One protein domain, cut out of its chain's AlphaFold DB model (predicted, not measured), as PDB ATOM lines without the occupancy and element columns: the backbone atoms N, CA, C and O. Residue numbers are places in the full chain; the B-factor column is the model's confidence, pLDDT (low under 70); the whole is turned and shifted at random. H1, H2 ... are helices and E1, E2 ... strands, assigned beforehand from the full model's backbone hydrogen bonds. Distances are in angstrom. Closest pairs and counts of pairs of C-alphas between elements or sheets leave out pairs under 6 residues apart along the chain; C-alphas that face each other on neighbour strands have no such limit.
ATOM      1  N   SER A  27     161.640 187.446 198.657       95.25
ATOM      2  CA  SER A  27     160.748 187.949 199.706       95.25
ATOM      3  C   SER A  27     161.518 188.544 200.888       95.25
ATOM      4  O   SER A  27     161.007 189.436 201.561       95.25
ATOM      5  N   THR A  28     162.750 188.092 201.138       96.25
ATOM      6  CA  THR A  28     163.638 188.688 202.146       96.25
ATOM      7  C   THR A  28     164.074 190.086 201.715       96.25
ATOM      8  O   THR A  28     163.936 191.026 202.495       96.25
ATOM      9  N   LEU A  29     164.513 190.250 200.463       96.38
ATOM     10  CA  LEU A  29     164.870 191.562 199.919       96.38
ATOM     11  C   LEU A  29     163.665 192.515 199.890       96.38
ATOM     12  O   LEU A  29     163.781 193.665 200.307       96.38
ATOM     13  N   ALA A  30     162.486 192.037 199.482       97.44
ATOM     14  CA  ALA A  30     161.264 192.840 199.508       97.44
ATOM     15  C   ALA A  30     160.936 193.340 200.926       97.44
ATOM     16  O   ALA A  30     160.641 194.518 201.111       97.44
ATOM     17  N   LYS A  31     161.036 192.470 201.944       97.62
ATOM     18  CA  LYS A  31     160.825 192.847 203.353       97.62
ATOM     19  C   LYS A  31     161.823 193.900 203.834       97.62
ATOM     20  O   LYS A  31     161.416 194.803 204.557       97.62
ATOM     21  N   LEU A  32     163.089 193.816 203.418       97.31
ATOM     22  CA  LEU A  32     164.102 194.828 203.732       97.31
ATOM     23  C   LEU A  32     163.716 196.197 203.156       97.31
ATOM     24  O   LEU A  32     163.723 197.192 203.879       97.31
ATOM     25  N   LEU A  33     163.298 196.242 201.887       97.88
ATOM     26  CA  LEU A  33     162.867 197.483 201.232       97.88
ATOM     27  C   LEU A  33     161.639 198.109 201.910       97.88
ATOM     28  O   LEU A  33     161.575 199.331 202.061       97.88
ATOM     29  N   VAL A  34     160.685 197.290 202.363       97.81
ATOM     30  CA  VAL A  34     159.534 197.771 203.146       97.81
ATOM     31  C   VAL A  34     159.990 198.332 204.491       97.81
ATOM     32  O   VAL A  34     159.668 199.470 204.821       97.81
ATOM     33  N   ALA A  35     160.749 197.546 205.257       97.56
ATOM     34  CA  ALA A  35     161.099 197.874 206.636       97.56
ATOM     35  C   ALA A  35     162.011 199.102 206.755       97.56
ATOM     36  O   ALA A  35     161.915 199.831 207.737       97.56
ATOM     37  N   GLN A  36     162.897 199.322 205.780       97.06
ATOM     38  CA  GLN A  36     163.969 200.316 205.895       97.06
ATOM     39  C   GLN A  36     163.850 201.479 204.904       97.06
ATOM     40  O   GLN A  36     164.446 202.528 205.130       97.06
ATOM     41  N   HIS A  37     163.077 201.332 203.822       96.62
ATOM     42  CA  HIS A  37     163.079 202.303 202.719       96.62
ATOM     43  C   HIS A  37     161.682 202.759 202.273       96.62
ATOM     44  O   HIS A  37     161.540 203.370 201.210       96.62
ATOM     45  N   GLY A  38     160.650 202.480 203.078       96.38
ATOM     46  CA  GLY A  38     159.298 203.011 202.879       96.38
ATOM     47  C   GLY A  38     158.579 202.467 201.644       96.38
ATOM     48  O   GLY A  38     157.676 203.120 201.120       96.38
ATOM     49  N   PHE A  39     158.989 201.299 201.145       98.25
ATOM     50  CA  PHE A  39     158.276 200.624 200.066       98.25
ATOM     51  C   PHE A  39     156.990 199.973 200.578       98.25
ATOM     52  O   PHE A  39     156.920 199.482 201.702       98.25
ATOM     53  N   ILE A  40     155.986 199.895 199.711       97.19
ATOM     54  CA  ILE A  40     154.832 199.014 199.864       97.19
ATOM     55  C   ILE A  40     155.123 197.750 199.059       97.19
ATOM     56  O   ILE A  40     155.444 197.835 197.874       97.19
ATOM     57  N   SER A  41     155.016 196.582 199.692       96.31
ATOM     58  CA  SER A  41     155.201 195.301 199.009       96.31
ATOM     59  C   SER A  41     153.882 194.743 198.501       96.31
ATOM     60  O   SER A  41     152.892 194.692 199.232       96.31
ATOM     61  N   VAL A  42     153.889 194.284 197.253       95.31
ATOM     62  CA  VAL A  42     152.823 193.467 196.677       95.31
ATOM     63  C   VAL A  42     153.436 192.153 196.225       95.31
ATOM     64  O   VAL A  42     154.220 192.105 195.278       95.31
ATOM     65  N   HIS A  43     153.057 191.077 196.907       92.50
ATOM     66  CA  HIS A  43     153.409 189.729 196.490       92.50
ATOM     67  C   HIS A  43     152.451 189.286 195.383       92.50
ATOM     68  O   HIS A  43     151.235 189.267 195.589       92.50
ATOM     69  N   SER A  44     152.985 188.945 194.210       86.25
ATOM     70  CA  SER A  44     152.178 188.508 193.067       86.25
ATOM     71  C   SER A  44     152.416 187.028 192.769       86.25
ATOM     72  O   SER A  44     153.185 186.690 191.868       86.25
ATOM     73  N   SER A  55     145.213 195.271 183.410       92.19
ATOM     74  CA  SER A  55     144.574 196.270 184.276       92.19
ATOM     75  C   SER A  55     145.121 196.220 185.698       92.19
ATOM     76  O   SER A  55     145.516 197.259 186.225       92.19
ATOM     77  N   ARG A  56     145.279 195.027 186.286       91.75
ATOM     78  CA  ARG A  56     145.834 194.889 187.641       91.75
ATOM     79  C   ARG A  56     147.208 195.547 187.781       91.75
ATOM     80  O   ARG A  56     147.433 196.294 188.732       91.75
ATOM     81  N   TYR A  57     148.153 195.261 186.884       92.56
ATOM     82  CA  TYR A  57     149.495 195.838 187.004       92.56
ATOM     83  C   TYR A  57     149.517 197.328 186.653       92.56
ATOM     84  O   TYR A  57     150.252 198.070 187.301       92.56
ATOM     85  N   ARG A  58     148.674 197.802 185.724       94.31
ATOM     86  CA  ARG A  58     148.498 199.245 185.481       94.31
ATOM     87  C   ARG A  58     148.002 199.973 186.726       94.31
ATOM     88  O   ARG A  58     148.581 200.989 187.097       94.31
ATOM     89  N   GLU A  59     146.993 199.432 187.403       94.88
ATOM     90  CA  GLU A  59     146.477 199.991 188.654       94.88
ATOM     91  C   GLU A  59     147.546 200.022 189.745       94.88
ATOM     92  O   GLU A  59     147.705 201.036 190.419       94.88
ATOM     93  N   LEU A  60     148.313 198.938 189.912       94.50
ATOM     94  CA  LEU A  60     149.407 198.888 190.884       94.50
ATOM     95  C   LEU A  60     150.478 199.947 190.600       94.50
ATOM     96  O   LEU A  60     150.897 200.643 191.520       94.50
ATOM     97  N   LEU A  61     150.891 200.095 189.339       94.81
ATOM     98  CA  LEU A  61     151.905 201.068 188.919       94.81
ATOM     99  C   LEU A  61     151.406 202.522 189.002       94.81
ATOM    100  O   LEU A  61     152.198 203.444 189.215       94.81
ATOM    101  N   ALA A  62     150.097 202.741 188.873       96.06
ATOM    102  CA  ALA A  62     149.484 204.057 189.022       96.06
ATOM    103  C   ALA A  62     149.441 204.539 190.485       96.06
ATOM    104  O   ALA A  62     149.395 205.746 190.721       96.06
ATOM    105  N   ARG A  63     149.496 203.635 191.476       94.38
ATOM    106  CA  ARG A  63     149.439 204.003 192.903       94.38
ATOM    107  C   ARG A  63     150.623 204.886 193.307       94.38
ATOM    108  O   ARG A  63     151.763 204.545 192.983       94.38
ATOM    109  N   PRO A  64     150.400 205.986 194.044       94.56
ATOM    110  CA  PRO A  64     151.486 206.834 194.522       94.56
ATOM    111  C   PRO A  64     152.381 206.093 195.526       94.56
ATOM    112  O   PRO A  64     151.987 205.095 196.126       94.56
ATOM    113  N   GLY A  65     153.586 206.622 195.728       95.75
ATOM    114  CA  GLY A  65     154.563 206.053 196.654       95.75
ATOM    115  C   GLY A  65     155.496 205.026 196.013       95.75
ATOM    116  O   GLY A  65     155.526 204.848 194.790       95.75
ATOM    117  N   ARG A  66     156.311 204.407 196.871       97.81
ATOM    118  CA  ARG A  66     157.335 203.431 196.499       97.81
ATOM    119  C   ARG A  66     156.746 202.026 196.507       97.81
ATOM    120  O   ARG A  66     156.140 201.623 197.494       97.81
ATOM    121  N   LEU A  67     156.934 201.278 195.428       98.00
ATOM    122  CA  LEU A  67     156.329 199.961 195.228       98.00
ATOM    123  C   LEU A  67     157.410 198.911 195.002       98.00
ATOM    124  O   LEU A  67     158.266 199.087 194.137       98.00
ATOM    125  N   VAL A  68     157.358 197.811 195.748       98.06
ATOM    126  CA  VAL A  68     158.136 196.608 195.449       98.06
ATOM    127  C   VAL A  68     157.189 195.476 195.068       98.06
ATOM    128  O   VAL A  68     156.268 195.138 195.811       98.06
ATOM    129  N   LEU A  69     157.402 194.908 193.886       97.00
ATOM    130  CA  LEU A  69     156.693 193.728 193.405       97.00
ATOM    131  C   LEU A  69     157.569 192.497 193.665       97.00
ATOM    132  O   LEU A  69     158.612 192.335 193.030       97.00
ATOM    133  N   ASP A  70     157.160 191.647 194.609       95.31
ATOM    134  CA  ASP A  70     157.762 190.323 194.809       95.31
ATOM    135  C   ASP A  70     157.056 189.342 193.868       95.31
ATOM    136  O   ASP A  70     155.945 188.879 194.158       95.31
ATOM    137  N   ARG A  71     157.703 189.095 192.719       93.06
ATOM    138  CA  ARG A  71     157.107 188.647 191.448       93.06
ATOM    139  C   ARG A  71     156.128 189.654 190.836       93.06
ATOM    140  O   ARG A  71     155.542 190.498 191.515       93.06
ATOM    141  N   SER A  72     155.936 189.555 189.526       92.38
ATOM    142  CA  SER A  72     155.137 190.490 188.732       92.38
ATOM    143  C   SER A  72     154.570 189.850 187.455       92.38
ATOM    144  O   SER A  72     154.565 188.632 187.287       92.38
ATOM    145  N   PHE A  73     154.100 190.680 186.520       90.31
ATOM    146  CA  PHE A  73     153.684 190.258 185.183       90.31
ATOM    147  C   PHE A  73     154.817 189.582 184.395       90.31
ATOM    148  O   PHE A  73     154.537 188.768 183.524       90.31
ATOM    149  N   LEU A  74     156.090 189.842 184.717       91.12
ATOM    150  CA  LEU A  74     157.217 189.164 184.066       91.12
ATOM    151  C   LEU A  74     157.194 187.651 184.315       91.12
ATOM    152  O   LEU A  74     157.487 186.874 183.408       91.12
ATOM    153  N   SER A  75     156.751 187.219 185.500       89.94
ATOM    154  CA  SER A  75     156.521 185.799 185.786       89.94
ATOM    155  C   SER A  75     155.519 185.163 184.806       89.94
ATOM    156  O   SER A  75     155.664 183.991 184.474       89.94
ATOM    157  N   GLU A  76     154.530 185.901 184.291       90.75
ATOM    158  CA  GLU A  76     153.577 185.380 183.296       90.75
ATOM    159  C   GLU A  76     154.226 185.170 181.918       90.75
ATOM    160  O   GLU A  76     153.836 184.247 181.207       90.75
ATOM    161  N   LEU A  77     155.233 185.967 181.547       90.81
ATOM    162  CA  LEU A  77     155.977 185.787 180.293       90.81
ATOM    163  C   LEU A  77     156.827 184.508 180.298       90.81
ATOM    164  O   LEU A  77     157.101 183.951 179.241       90.81
ATOM    165  N   VAL A  78     157.218 184.030 181.483       90.12
ATOM    166  CA  VAL A  78     157.992 182.794 181.655       90.12
ATOM    167  C   VAL A  78     157.061 181.611 181.919       90.12
ATOM    168  O   VAL A  78     157.009 180.656 181.149       90.12
ATOM    169  N   TYR A  79     156.281 181.672 182.997       87.50
ATOM    170  CA  TYR A  79     155.469 180.549 183.459       87.50
ATOM    171  C   TYR A  79     154.189 180.340 182.644       87.50
ATOM    172  O   TYR A  79     153.684 179.221 182.603       87.50
ATOM    173  N   GLY A  80     153.655 181.375 181.987       90.31
ATOM    174  CA  GLY A  80     152.501 181.231 181.095       90.31
ATOM    175  C   GLY A  80     152.798 180.252 179.957       90.31
ATOM    176  O   GLY A  80     152.172 179.191 179.907       90.31
ATOM    177  N   PRO A  81     153.803 180.529 179.106       92.56
ATOM    178  CA  PRO A  81     154.230 179.607 178.058       92.56
ATOM    179  C   PRO A  81     154.617 178.221 178.581       92.56
ATOM    180  O   PRO A  81     154.194 177.224 178.004       92.56
ATOM    181  N   LEU A  82     155.347 178.142 179.699       91.06
ATOM    182  CA  LEU A  82     155.789 176.857 180.254       91.06
ATOM    183  C   LEU A  82     154.634 175.957 180.718       91.06
ATOM    184  O   LEU A  82     154.705 174.747 180.527       91.06
ATOM    185  N   TYR A  83     153.582 176.516 181.327       89.44
ATOM    186  CA  TYR A  83     152.480 175.716 181.881       89.44
ATOM    187  C   TYR A  83     151.230 175.649 180.993       89.44
ATOM    188  O   TYR A  83     150.435 174.726 181.152       89.44
ATOM    189  N   ARG A  84     151.011 176.622 180.098       90.25
ATOM    190  CA  ARG A  84     149.794 176.745 179.265       90.25
ATOM    191  C   ARG A  84     150.063 176.868 177.764       90.25
ATOM    192  O   ARG A  84     149.115 176.935 176.986       90.25
ATOM    193  N   GLY A  85     151.324 176.963 177.347       93.06
ATOM    194  CA  GLY A  85     151.697 177.175 175.946       93.06
ATOM    195  C   GLY A  85     151.500 178.607 175.431       93.06
ATOM    196  O   GLY A  85     151.811 178.869 174.275       93.06
ATOM    197  N   HIS A  86     151.016 179.546 176.254       91.75
ATOM    198  CA  HIS A  86     150.885 180.965 175.895       91.75
ATOM    199  C   HIS A  86     150.909 181.883 177.130       91.75
ATOM    200  O   HIS A  86     150.668 181.448 178.259       91.75
ATOM    201  N   SER A  87     151.189 183.172 176.908       90.88
ATOM    202  CA  SER A  87     151.077 184.233 177.917       90.88
ATOM    203  C   SER A  87     149.702 184.904 177.850       90.88
ATOM    204  O   SER A  87     149.175 185.107 176.763       90.88
ATOM    205  N   ARG A  88     149.147 185.306 178.999       89.44
ATOM    206  CA  ARG A  88     147.920 186.125 179.091       89.44
ATOM    207  C   ARG A  88     148.159 187.633 178.918       89.44
ATOM    208  O   ARG A  88     147.247 188.419 179.139       89.44
ATOM    209  N   LEU A  89     149.390 188.042 178.614       86.94
ATOM    210  CA  LEU A  89     149.760 189.439 178.347       86.94
ATOM    211  C   LEU A  89     149.866 189.746 176.843       86.94
ATOM    212  O   LEU A  89     150.285 190.848 176.494       86.94
ATOM    213  N   ALA A  90     149.556 188.761 175.994       65.56
ATOM    214  CA  ALA A  90     149.623 188.832 174.537       65.56
ATOM    215  C   ALA A  90     148.289 189.273 173.923       65.56
ATOM    216  O   ALA A  90     147.236 188.846 174.451       65.56
TER     217      ALA A  90
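What this domain is: This is residues 27 to 44 and 55 to 90 of the 90 residues of an uncharacterized protein of Streptomyces avermitilis (UniProt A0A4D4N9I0). Two parallel strands, E1 and E2, make a short ribbon in the middle, with H1 packed along one side and H2 more loosely set on the other; H3 runs on from E2 past the ribbon. The printed part has 54 residues, in order H1, E1, H2, E2, H3, mixed helices and strands. It is loose, with a radius of gyration of the C-alphas of 13.2 A, and flat, spanning 40 by 24 by 9 A.

Where its parts are: H1, residues 27 to 37, begins at C-alpha 27 (160.748, 187.949, 199.706) and is 14.9 A long. E1 is residues 39 to 43, 12.5 A; H2 55 to 62, 10.4 A; E2 66 to 70, 13.2 A. H3, residues 73 to 84, 15.3 A, ends at C-alpha 84 (149.794, 176.745, 179.265).

How they stand to each other: E1 and E2 are parallel at 26 degrees, with N 40 and O 66 within hydrogen-bond range at 2.8 A. The closest C-alphas of H1 and E2, Ser 27 and Asp 70, are 6.2 A apart. H2 and H3 are close but not clearly touching, C-alphas 57 and 73 at 7.2 A. Every O i to N i+4 pair is within range in H1 and H2, 7 of 8 in H3.

The domain as a whole: Residues 45 to 54 are not printed; C-alphas 44 and 55 are 14.0 A apart. Only residue 90 is under pLDDT 70.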